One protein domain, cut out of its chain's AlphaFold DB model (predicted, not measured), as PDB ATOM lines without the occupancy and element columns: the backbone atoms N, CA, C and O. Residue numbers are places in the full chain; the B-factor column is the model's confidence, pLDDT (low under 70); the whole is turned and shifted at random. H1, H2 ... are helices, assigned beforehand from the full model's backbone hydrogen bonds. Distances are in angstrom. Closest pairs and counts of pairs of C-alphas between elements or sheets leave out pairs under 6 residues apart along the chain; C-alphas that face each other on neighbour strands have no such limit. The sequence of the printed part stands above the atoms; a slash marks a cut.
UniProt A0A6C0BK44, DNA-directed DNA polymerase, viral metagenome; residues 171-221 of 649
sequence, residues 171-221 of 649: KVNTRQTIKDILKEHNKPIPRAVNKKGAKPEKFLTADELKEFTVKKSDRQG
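Overview. This is residues 171 to 221 of the 649 residues of the protein "DNA-directed DNA polymerase" of viral metagenome (UniProt A0A6C0BK44). Two helices of equal length, H1 and H3, cross near their middles as a slanted X, and a short third helix, H2, packs on H1 without reaching H3. The long link from H2 to H3, residues 195 to 205, has no named element. The printed part has 51 residues with three named helices, in the order H1, H2, H3, and no named strand; the class is all helix. The whole is compact, with a radius of gyration of the C-alphas of 9.9 A, and rounded, spanning 25 by 23 by 16 A.

Along the chain. H1, residues 171 to 184, is 20.3 A from first to last C-alpha and begins at C-alpha 171, (17.561, -3.932, 48.212). H3, residues 206 to 219, is also 20.3 A long and ends at C-alpha 219, (26.866, -11.593, 49.555). H2 is residues 191 to 194, with C-alpha 191 at (8.665, -8.328, 36.231).

Arrangement. H1 and H3 touch, and their closest C-alphas, those of Thr 177 and Phe 212, are 6.2 A apart. They run opposite ways at a steep tilt of 53 degrees. H1 touches H2 with residues 175 to 179 alone; the closest C-alphas, those of Arg 175 and Val 193, are 6.0 A apart. H2 and H3 are apart. Every O i to N i+4 pair is within hydrogen-bond range in H3, and 9 of 10 are in H1; H2 is too short for such a pair.

Size, cuts and confidence. The two C-alphas farthest apart, those of Asn 186 and Gly 221, are 27.0 A from each other. The printed part has no cut. The link from H1 to H2 is short, with 6 residues, and that from H2 to H3 is long, with 11. The mean pLDDT of the printed part is 92.8, and no printed residue is under 70.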
ATOM      1  N   LYS A 171      18.569  -3.997  49.285       91.00
ATOM      2  CA  LYS A 171      17.561  -3.932  48.212       91.00
ATOM      3  C   LYS A 171      18.045  -4.497  46.877       91.00
ATOM      4  O   LYS A 171      17.233  -4.968  46.079       91.00
ATOM      5  N   VAL A 172      19.328  -4.345  46.554       91.88
ATOM      6  CA  VAL A 172      19.911  -4.871  45.309       91.88
ATOM      7  C   VAL A 172      20.161  -6.364  45.462       91.88
ATOM      8  O   VAL A 172      19.728  -7.122  44.598       91.88
ATOM      9  N   ASN A 173      20.765  -6.762  46.582       94.31
ATOM     10  CA  ASN A 173      21.055  -8.142  46.936       94.31
ATOM     11  C   ASN A 173      19.772  -8.979  46.955       94.31
ATOM     12  O   ASN A 173      19.665  -9.912  46.176       94.31
ATOM     13  N   THR A 174      18.734  -8.553  47.686       93.94
ATOM     14  CA  THR A 174      17.434  -9.254  47.728       93.94
ATOM     15  C   THR A 174      16.868  -9.539  46.334       93.94
ATOM     16  O   THR A 174      16.511 -10.670  46.017       93.94
ATOM     17  N   ARG A 175      16.801  -8.523  45.462       94.31
ATOM     18  CA  ARG A 175      16.243  -8.696  44.111       94.31
ATOM     19  C   ARG A 175      17.096  -9.613  43.251       94.31
ATOM     20  O   ARG A 175      16.543 -10.341  42.438       94.31
ATOM     21  N   GLN A 176      18.415  -9.536  43.389       94.94
ATOM     22  CA  GLN A 176      19.311 -10.383  42.622       94.94
ATOM     23  C   GLN A 176      19.264 -11.827  43.131       94.94
ATOM     24  O   GLN A 176      19.095 -12.710  42.309       94.94
ATOM     25  N   THR A 177      19.266 -12.075  44.445       95.81
ATOM     26  CA  THR A 177      19.176 -13.434  45.011       95.81
ATOM     27  C   THR A 177      17.881 -14.130  44.592       95.81
ATOM     28  O   THR A 177      17.923 -15.291  44.210       95.81
ATOM     29  N   ILE A 178      16.742 -13.419  44.568       96.06
ATOM     30  CA  ILE A 178      15.484 -13.978  44.032       96.06
ATOM     31  C   ILE A 178      15.671 -14.423  42.574       96.06
ATOM     32  O   ILE A 178      15.230 -15.502  42.203       96.06
ATOM     33  N   LYS A 179      16.313 -13.602  41.732       96.00
ATOM     34  CA  LYS A 179      16.552 -13.945  40.321       96.00
ATOM     35  C   LYS A 179      17.505 -15.120  40.160       96.00
ATOM     36  O   LYS A 179      17.267 -15.933  39.278       96.00
ATOM     37  N   ASP A 180      18.562 -15.157  40.965       95.94
ATOM     38  CA  ASP A 180      19.577 -16.205  40.927       95.94
ATOM     39  C   ASP A 180      18.914 -17.555  41.238       95.94
ATOM     40  O   ASP A 180      18.971 -18.457  40.411       95.94
ATOM     41  N   ILE A 181      18.138 -17.634  42.324       96.75
ATOM     42  CA  ILE A 181      17.400 -18.850  42.709       96.75
ATOM     43  C   ILE A 181      16.366 -19.229  41.653       96.75
ATOM     44  O   ILE A 181      16.358 -20.359  41.181       96.75
ATOM     45  N   LEU A 182      15.526 -18.289  41.207       96.31
ATOM     46  CA  LEU A 182      14.555 -18.593  40.150       96.31
ATOM     47  C   LEU A 182      15.249 -19.146  38.899       96.31
ATOM     48  O   LEU A 182      14.754 -20.096  38.308       96.31
ATOM     49  N   LYS A 183      16.404 -18.594  38.513       96.88
ATOM     50  CA  LYS A 183      17.172 -19.075  37.363       96.88
ATOM     51  C   LYS A 183      17.748 -20.474  37.599       96.88
ATOM     52  O   LYS A 183      17.651 -21.303  36.704       96.88
ATOM     53  N   GLU A 184      18.327 -20.734  38.765       96.56
ATOM     54  CA  GLU A 184      18.901 -22.039  39.124       96.56
ATOM     55  C   GLU A 184      17.844 -23.150  39.177       96.56
ATOM     56  O   GLU A 184      18.100 -24.269  38.746       96.56
ATOM     57  N   HIS A 185      16.622 -22.810  39.589       95.31
ATOM     58  CA  HIS A 185      15.465 -23.707  39.580       95.31
ATOM     59  C   HIS A 185      14.687 -23.687  38.245       95.31
ATOM     60  O   HIS A 185      13.571 -24.198  38.172       95.31
ATOM     61  N   ASN A 186      15.248 -23.096  37.177       96.00
ATOM     62  CA  ASN A 186      14.646 -22.988  35.835       96.00
ATOM     63  C   ASN A 186      13.240 -22.346  35.798       96.00
ATOM     64  O   ASN A 186      12.402 -22.667  34.952       96.00
ATOM     65  N   LYS A 187      12.971 -21.401  36.700       94.69
ATOM     66  CA  LYS A 187      11.719 -20.643  36.801       94.69
ATOM     67  C   LYS A 187      11.805 -19.298  36.068       94.69
ATOM     68  O   LYS A 187      12.846 -18.630  36.081       94.69
ATOM     69  N   PRO A 188      10.700 -18.823  35.463       93.31
ATOM     70  CA  PRO A 188      10.663 -17.503  34.846       93.31
ATOM     71  C   PRO A 188      10.811 -16.405  35.903       93.31
ATOM     72  O   PRO A 188      10.263 -16.512  36.996       93.31
ATOM     73  N   ILE A 189      11.495 -15.308  35.563       93.88
ATOM     74  CA  ILE A 189      11.669 -14.151  36.456       93.88
ATOM     75  C   ILE A 189      10.498 -13.174  36.265       93.88
ATOM     76  O   ILE A 189      10.441 -12.477  35.244       93.88
ATOM     77  N   PRO A 190       9.583 -13.018  37.242       91.00
ATOM     78  CA  PRO A 190       8.475 -12.084  37.102       91.00
ATOM     79  C   PRO A 190       8.970 -10.635  37.087       91.00
ATOM     80  O   PRO A 190       9.807 -10.233  37.900       91.00
ATOM     81  N   ARG A 191       8.364  -9.779  36.251       89.06
ATOM     82  CA  ARG A 191       8.665  -8.328  36.231       89.06
ATOM     83  C   ARG A 191       8.522  -7.672  37.612       89.06
ATOM     84  O   ARG A 191       9.194  -6.681  37.895       89.06
ATOM     85  N   ALA A 192       7.667  -8.223  38.476       88.38
ATOM     86  CA  ALA A 192       7.452  -7.751  39.840       88.38
ATOM     87  C   ALA A 192       8.716  -7.802  40.721       88.38
ATOM     88  O   ALA A 192       8.848  -6.953  41.601       88.38
ATOM     89  N   VAL A 193       9.675  -8.695  40.442       88.56
ATOM     90  CA  VAL A 193      10.955  -8.782  41.175       88.56
ATOM     91  C   VAL A 193      11.791  -7.508  41.007       88.56
ATOM     92  O   VAL A 193      12.528  -7.107  41.905       88.56
ATOM     93  N   ASN A 194      11.652  -6.800  39.881       84.94
ATOM     94  CA  ASN A 194      12.399  -5.563  39.637       84.94
ATOM     95  C   ASN A 194      11.864  -4.357  40.432       84.94
ATOM     96  O   ASN A 194      12.559  -3.339  40.525       84.94
ATOM     97  N   LYS A 195      10.663  -4.452  41.022       80.50
ATOM     98  CA  LYS A 195      10.038  -3.355  41.775       80.50
ATOM     99  C   LYS A 195      10.750  -3.118  43.116       80.50
ATOM    100  O   LYS A 195      11.326  -4.026  43.715       80.50
ATOM    101  N   LYS A 196      10.712  -1.873  43.607       73.88
ATOM    102  CA  LYS A 196      11.197  -1.539  44.961       73.88
ATOM    103  C   LYS A 196      10.386  -2.327  46.000       73.88
ATOM    104  O   LYS A 196       9.163  -2.275  45.966       73.88
ATOM    105  N   GLY A 197      11.077  -3.003  46.921       77.38
ATOM    106  CA  GLY A 197      10.448  -3.750  48.019       77.38
ATOM    107  C   GLY A 197       9.933  -5.143  47.641       77.38
ATOM    108  O   GLY A 197       8.946  -5.591  48.216       77.38
ATOM    109  N   ALA A 198      10.557  -5.809  46.661       86.00
ATOM    110  CA  ALA A 198      10.263  -7.207  46.347       86.00
ATOM    111  C   ALA A 198      10.417  -8.087  47.602       86.00
ATOM    112  O   ALA A 198      11.452  -8.041  48.264       86.00
ATOM    113  N   LYS A 199       9.367  -8.853  47.909       91.62
ATOM    114  CA  LYS A 199       9.287  -9.759  49.059       91.62
ATOM    115  C   LYS A 199       9.594 -11.190  48.599       91.62
ATOM    116  O   LYS A 199       8.834 -11.671  47.754       91.62
ATOM    117  N   PRO A 200      10.680 -11.829  49.068       91.06
ATOM    118  CA  PRO A 200      11.095 -13.162  48.623       91.06
ATOM    119  C   PRO A 200       9.984 -14.211  48.714       91.06
ATOM    120  O   PRO A 200       9.816 -15.006  47.795       91.06
ATOM    121  N   GLU A 201       9.148 -14.133  49.749       93.44
ATOM    122  CA  GLU A 201       8.075 -15.092  50.050       93.44
ATOM    123  C   GLU A 201       6.965 -15.099  48.987       93.44
ATOM    124  O   GLU A 201       6.147 -16.008  48.935       93.44
ATOM    125  N   LYS A 202       6.916 -14.074  48.124       93.44
ATOM    126  CA  LYS A 202       5.975 -14.008  46.995       93.44
ATOM    127  C   LYS A 202       6.472 -14.719  45.739       93.44
ATOM    128  O   LYS A 202       5.711 -14.829  44.781       93.44
ATOM    129  N   PHE A 203       7.747 -15.090  45.701       93.50
ATOM    130  CA  PHE A 203       8.406 -15.606  44.501       93.50
ATOM    131  C   PHE A 203       9.050 -16.972  44.720       93.50
ATOM    132  O   PHE A 203       9.248 -17.688  43.745       93.50
ATOM    133  N   LEU A 204       9.383 -17.303  45.967       94.94
ATOM    134  CA  LEU A 204      10.174 -18.469  46.339       94.94
ATOM    135  C   LEU A 204       9.359 -19.415  47.230       94.94
ATOM    136  O   LEU A 204       8.543 -18.964  48.037       94.94
ATOM    137  N   THR A 205       9.593 -20.720  47.096       95.38
ATOM    138  CA  THR A 205       9.072 -21.755  48.002       95.38
ATOM    139  C   THR A 205       9.786 -21.719  49.359       95.38
ATOM    140  O   THR A 205      10.783 -21.023  49.540       95.38
ATOM    141  N   ALA A 206       9.296 -22.489  50.337       93.88
ATOM    142  CA  ALA A 206       9.908 -22.555  51.665       93.88
ATOM    143  C   ALA A 206      11.375 -23.030  51.635       93.88
ATOM    144  O   ALA A 206      12.199 -22.503  52.382       93.88
ATOM    145  N   ASP A 207      11.717 -23.979  50.762       93.12
ATOM    146  CA  ASP A 207      13.095 -24.467  50.633       93.12
ATOM    147  C   ASP A 207      13.989 -23.471  49.886       93.12
ATOM    148  O   ASP A 207      15.101 -23.184  50.329       93.12
ATOM    149  N   GLU A 208      13.466 -22.824  48.844       95.56
ATOM    150  CA  GLU A 208      14.148 -21.724  48.151       95.56
ATOM    151  C   GLU A 208      14.383 -20.510  49.069       95.56
ATOM    152  O   GLU A 208      15.368 -19.791  48.915       95.56
ATOM    153  N   LEU A 209      13.518 -20.267  50.059       95.62
ATOM    154  CA  LEU A 209      13.712 -19.208  51.056       95.62
ATOM    155  C   LEU A 209      14.879 -19.490  52.014       95.62
ATOM    156  O   LEU A 209      15.554 -18.551  52.455       95.62
ATOM    157  N   LYS A 210      15.149 -20.763  52.326       94.94
ATOM    158  CA  LYS A 210      16.339 -21.144  53.106       94.94
ATOM    159  C   LYS A 210      17.601 -20.840  52.302       94.94
ATOM    160  O   LYS A 210      18.486 -20.144  52.796       94.94
ATOM    161  N   GLU A 211      17.627 -21.261  51.038       94.94
ATOM    162  CA  GLU A 211      18.716 -20.978  50.096       94.94
ATOM    163  C   GLU A 211      18.933 -19.465  49.912       94.94
ATOM    164  O   GLU A 211      20.061 -18.968  49.966       94.94
ATOM    165  N   PHE A 212      17.839 -18.709  49.784       96.38
ATOM    166  CA  PHE A 212      17.849 -17.250  49.714       96.38
ATOM    167  C   PHE A 212      18.542 -16.620  50.912       96.38
ATOM    168  O   PHE A 212      19.332 -15.694  50.734       96.38
ATOM    169  N   THR A 213      18.249 -17.101  52.118       95.38
ATOM    170  CA  THR A 213      18.805 -16.538  53.350       95.38
ATOM    171  C   THR A 213      20.320 -16.713  53.392       95.38
ATOM    172  O   THR A 213      21.029 -15.739  53.645       95.38
ATOM    173  N   VAL A 214      20.811 -17.908  53.050       95.94
ATOM    174  CA  VAL A 214      22.248 -18.215  52.989       95.94
ATOM    175  C   VAL A 214      22.938 -17.346  51.934       95.94
ATOM    176  O   VAL A 214      23.759 -16.495  52.273       95.94
ATOM    177  N   LYS A 215      22.508 -17.436  50.668       95.00
ATOM    178  CA  LYS A 215      23.124 -16.688  49.556       95.00
ATOM    179  C   LYS A 215      23.090 -15.179  49.751       95.00
ATOM    180  O   LYS A 215      24.009 -14.462  49.353       95.00
ATOM    181  N   LYS A 216      21.996 -14.660  50.314       94.56
ATOM    182  CA  LYS A 216      21.886 -13.234  50.613       94.56
ATOM    183  C   LYS A 216      22.889 -12.841  51.690       94.56
ATOM    184  O   LYS A 216      23.538 -11.818  51.497       94.56
ATOM    185  N   SER A 217      23.009 -13.619  52.767       94.94
ATOM    186  CA  SER A 217      23.956 -13.360  53.855       94.94
ATOM    187  C   SER A 217      25.396 -13.327  53.346       94.94
ATOM    188  O   SER A 217      26.073 -12.323  53.546       94.94
ATOM    189  N   ASP A 218      25.817 -14.342  52.586       93.62
ATOM    190  CA  ASP A 218      27.190 -14.466  52.064       93.62
ATOM    191  C   ASP A 218      27.611 -13.274  51.196       93.62
ATOM    192  O   ASP A 218      28.770 -12.865  51.152       93.62
ATOM    193  N   ARG A 219      26.642 -12.694  50.487       93.88
ATOM    194  CA  ARG A 219      26.866 -11.593  49.555       93.88
ATOM    195  C   ARG A 219      26.626 -10.215  50.177       93.88
ATOM    196  O   ARG A 219      27.002  -9.210  49.583       93.88
ATOM    197  N   GLN A 220      25.962 -10.114  51.327       94.75
ATOM    198  CA  GLN A 220      25.496  -8.832  51.859       94.75
ATOM    199  C   GLN A 220      26.672  -7.917  52.227       94.75
ATOM    200  O   GLN A 220      27.547  -8.280  52.999       94.75
ATOM    201  N   GLY A 221      26.673  -6.694  51.691       91.75
ATOM    202  CA  GLY A 221      27.711  -5.700  51.988       91.75
ATOM    203  C   GLY A 221      29.046  -5.910  51.266       91.75
ATOM    204  O   GLY A 221      29.885  -5.016  51.321       91.75
TER     205      GLY A 221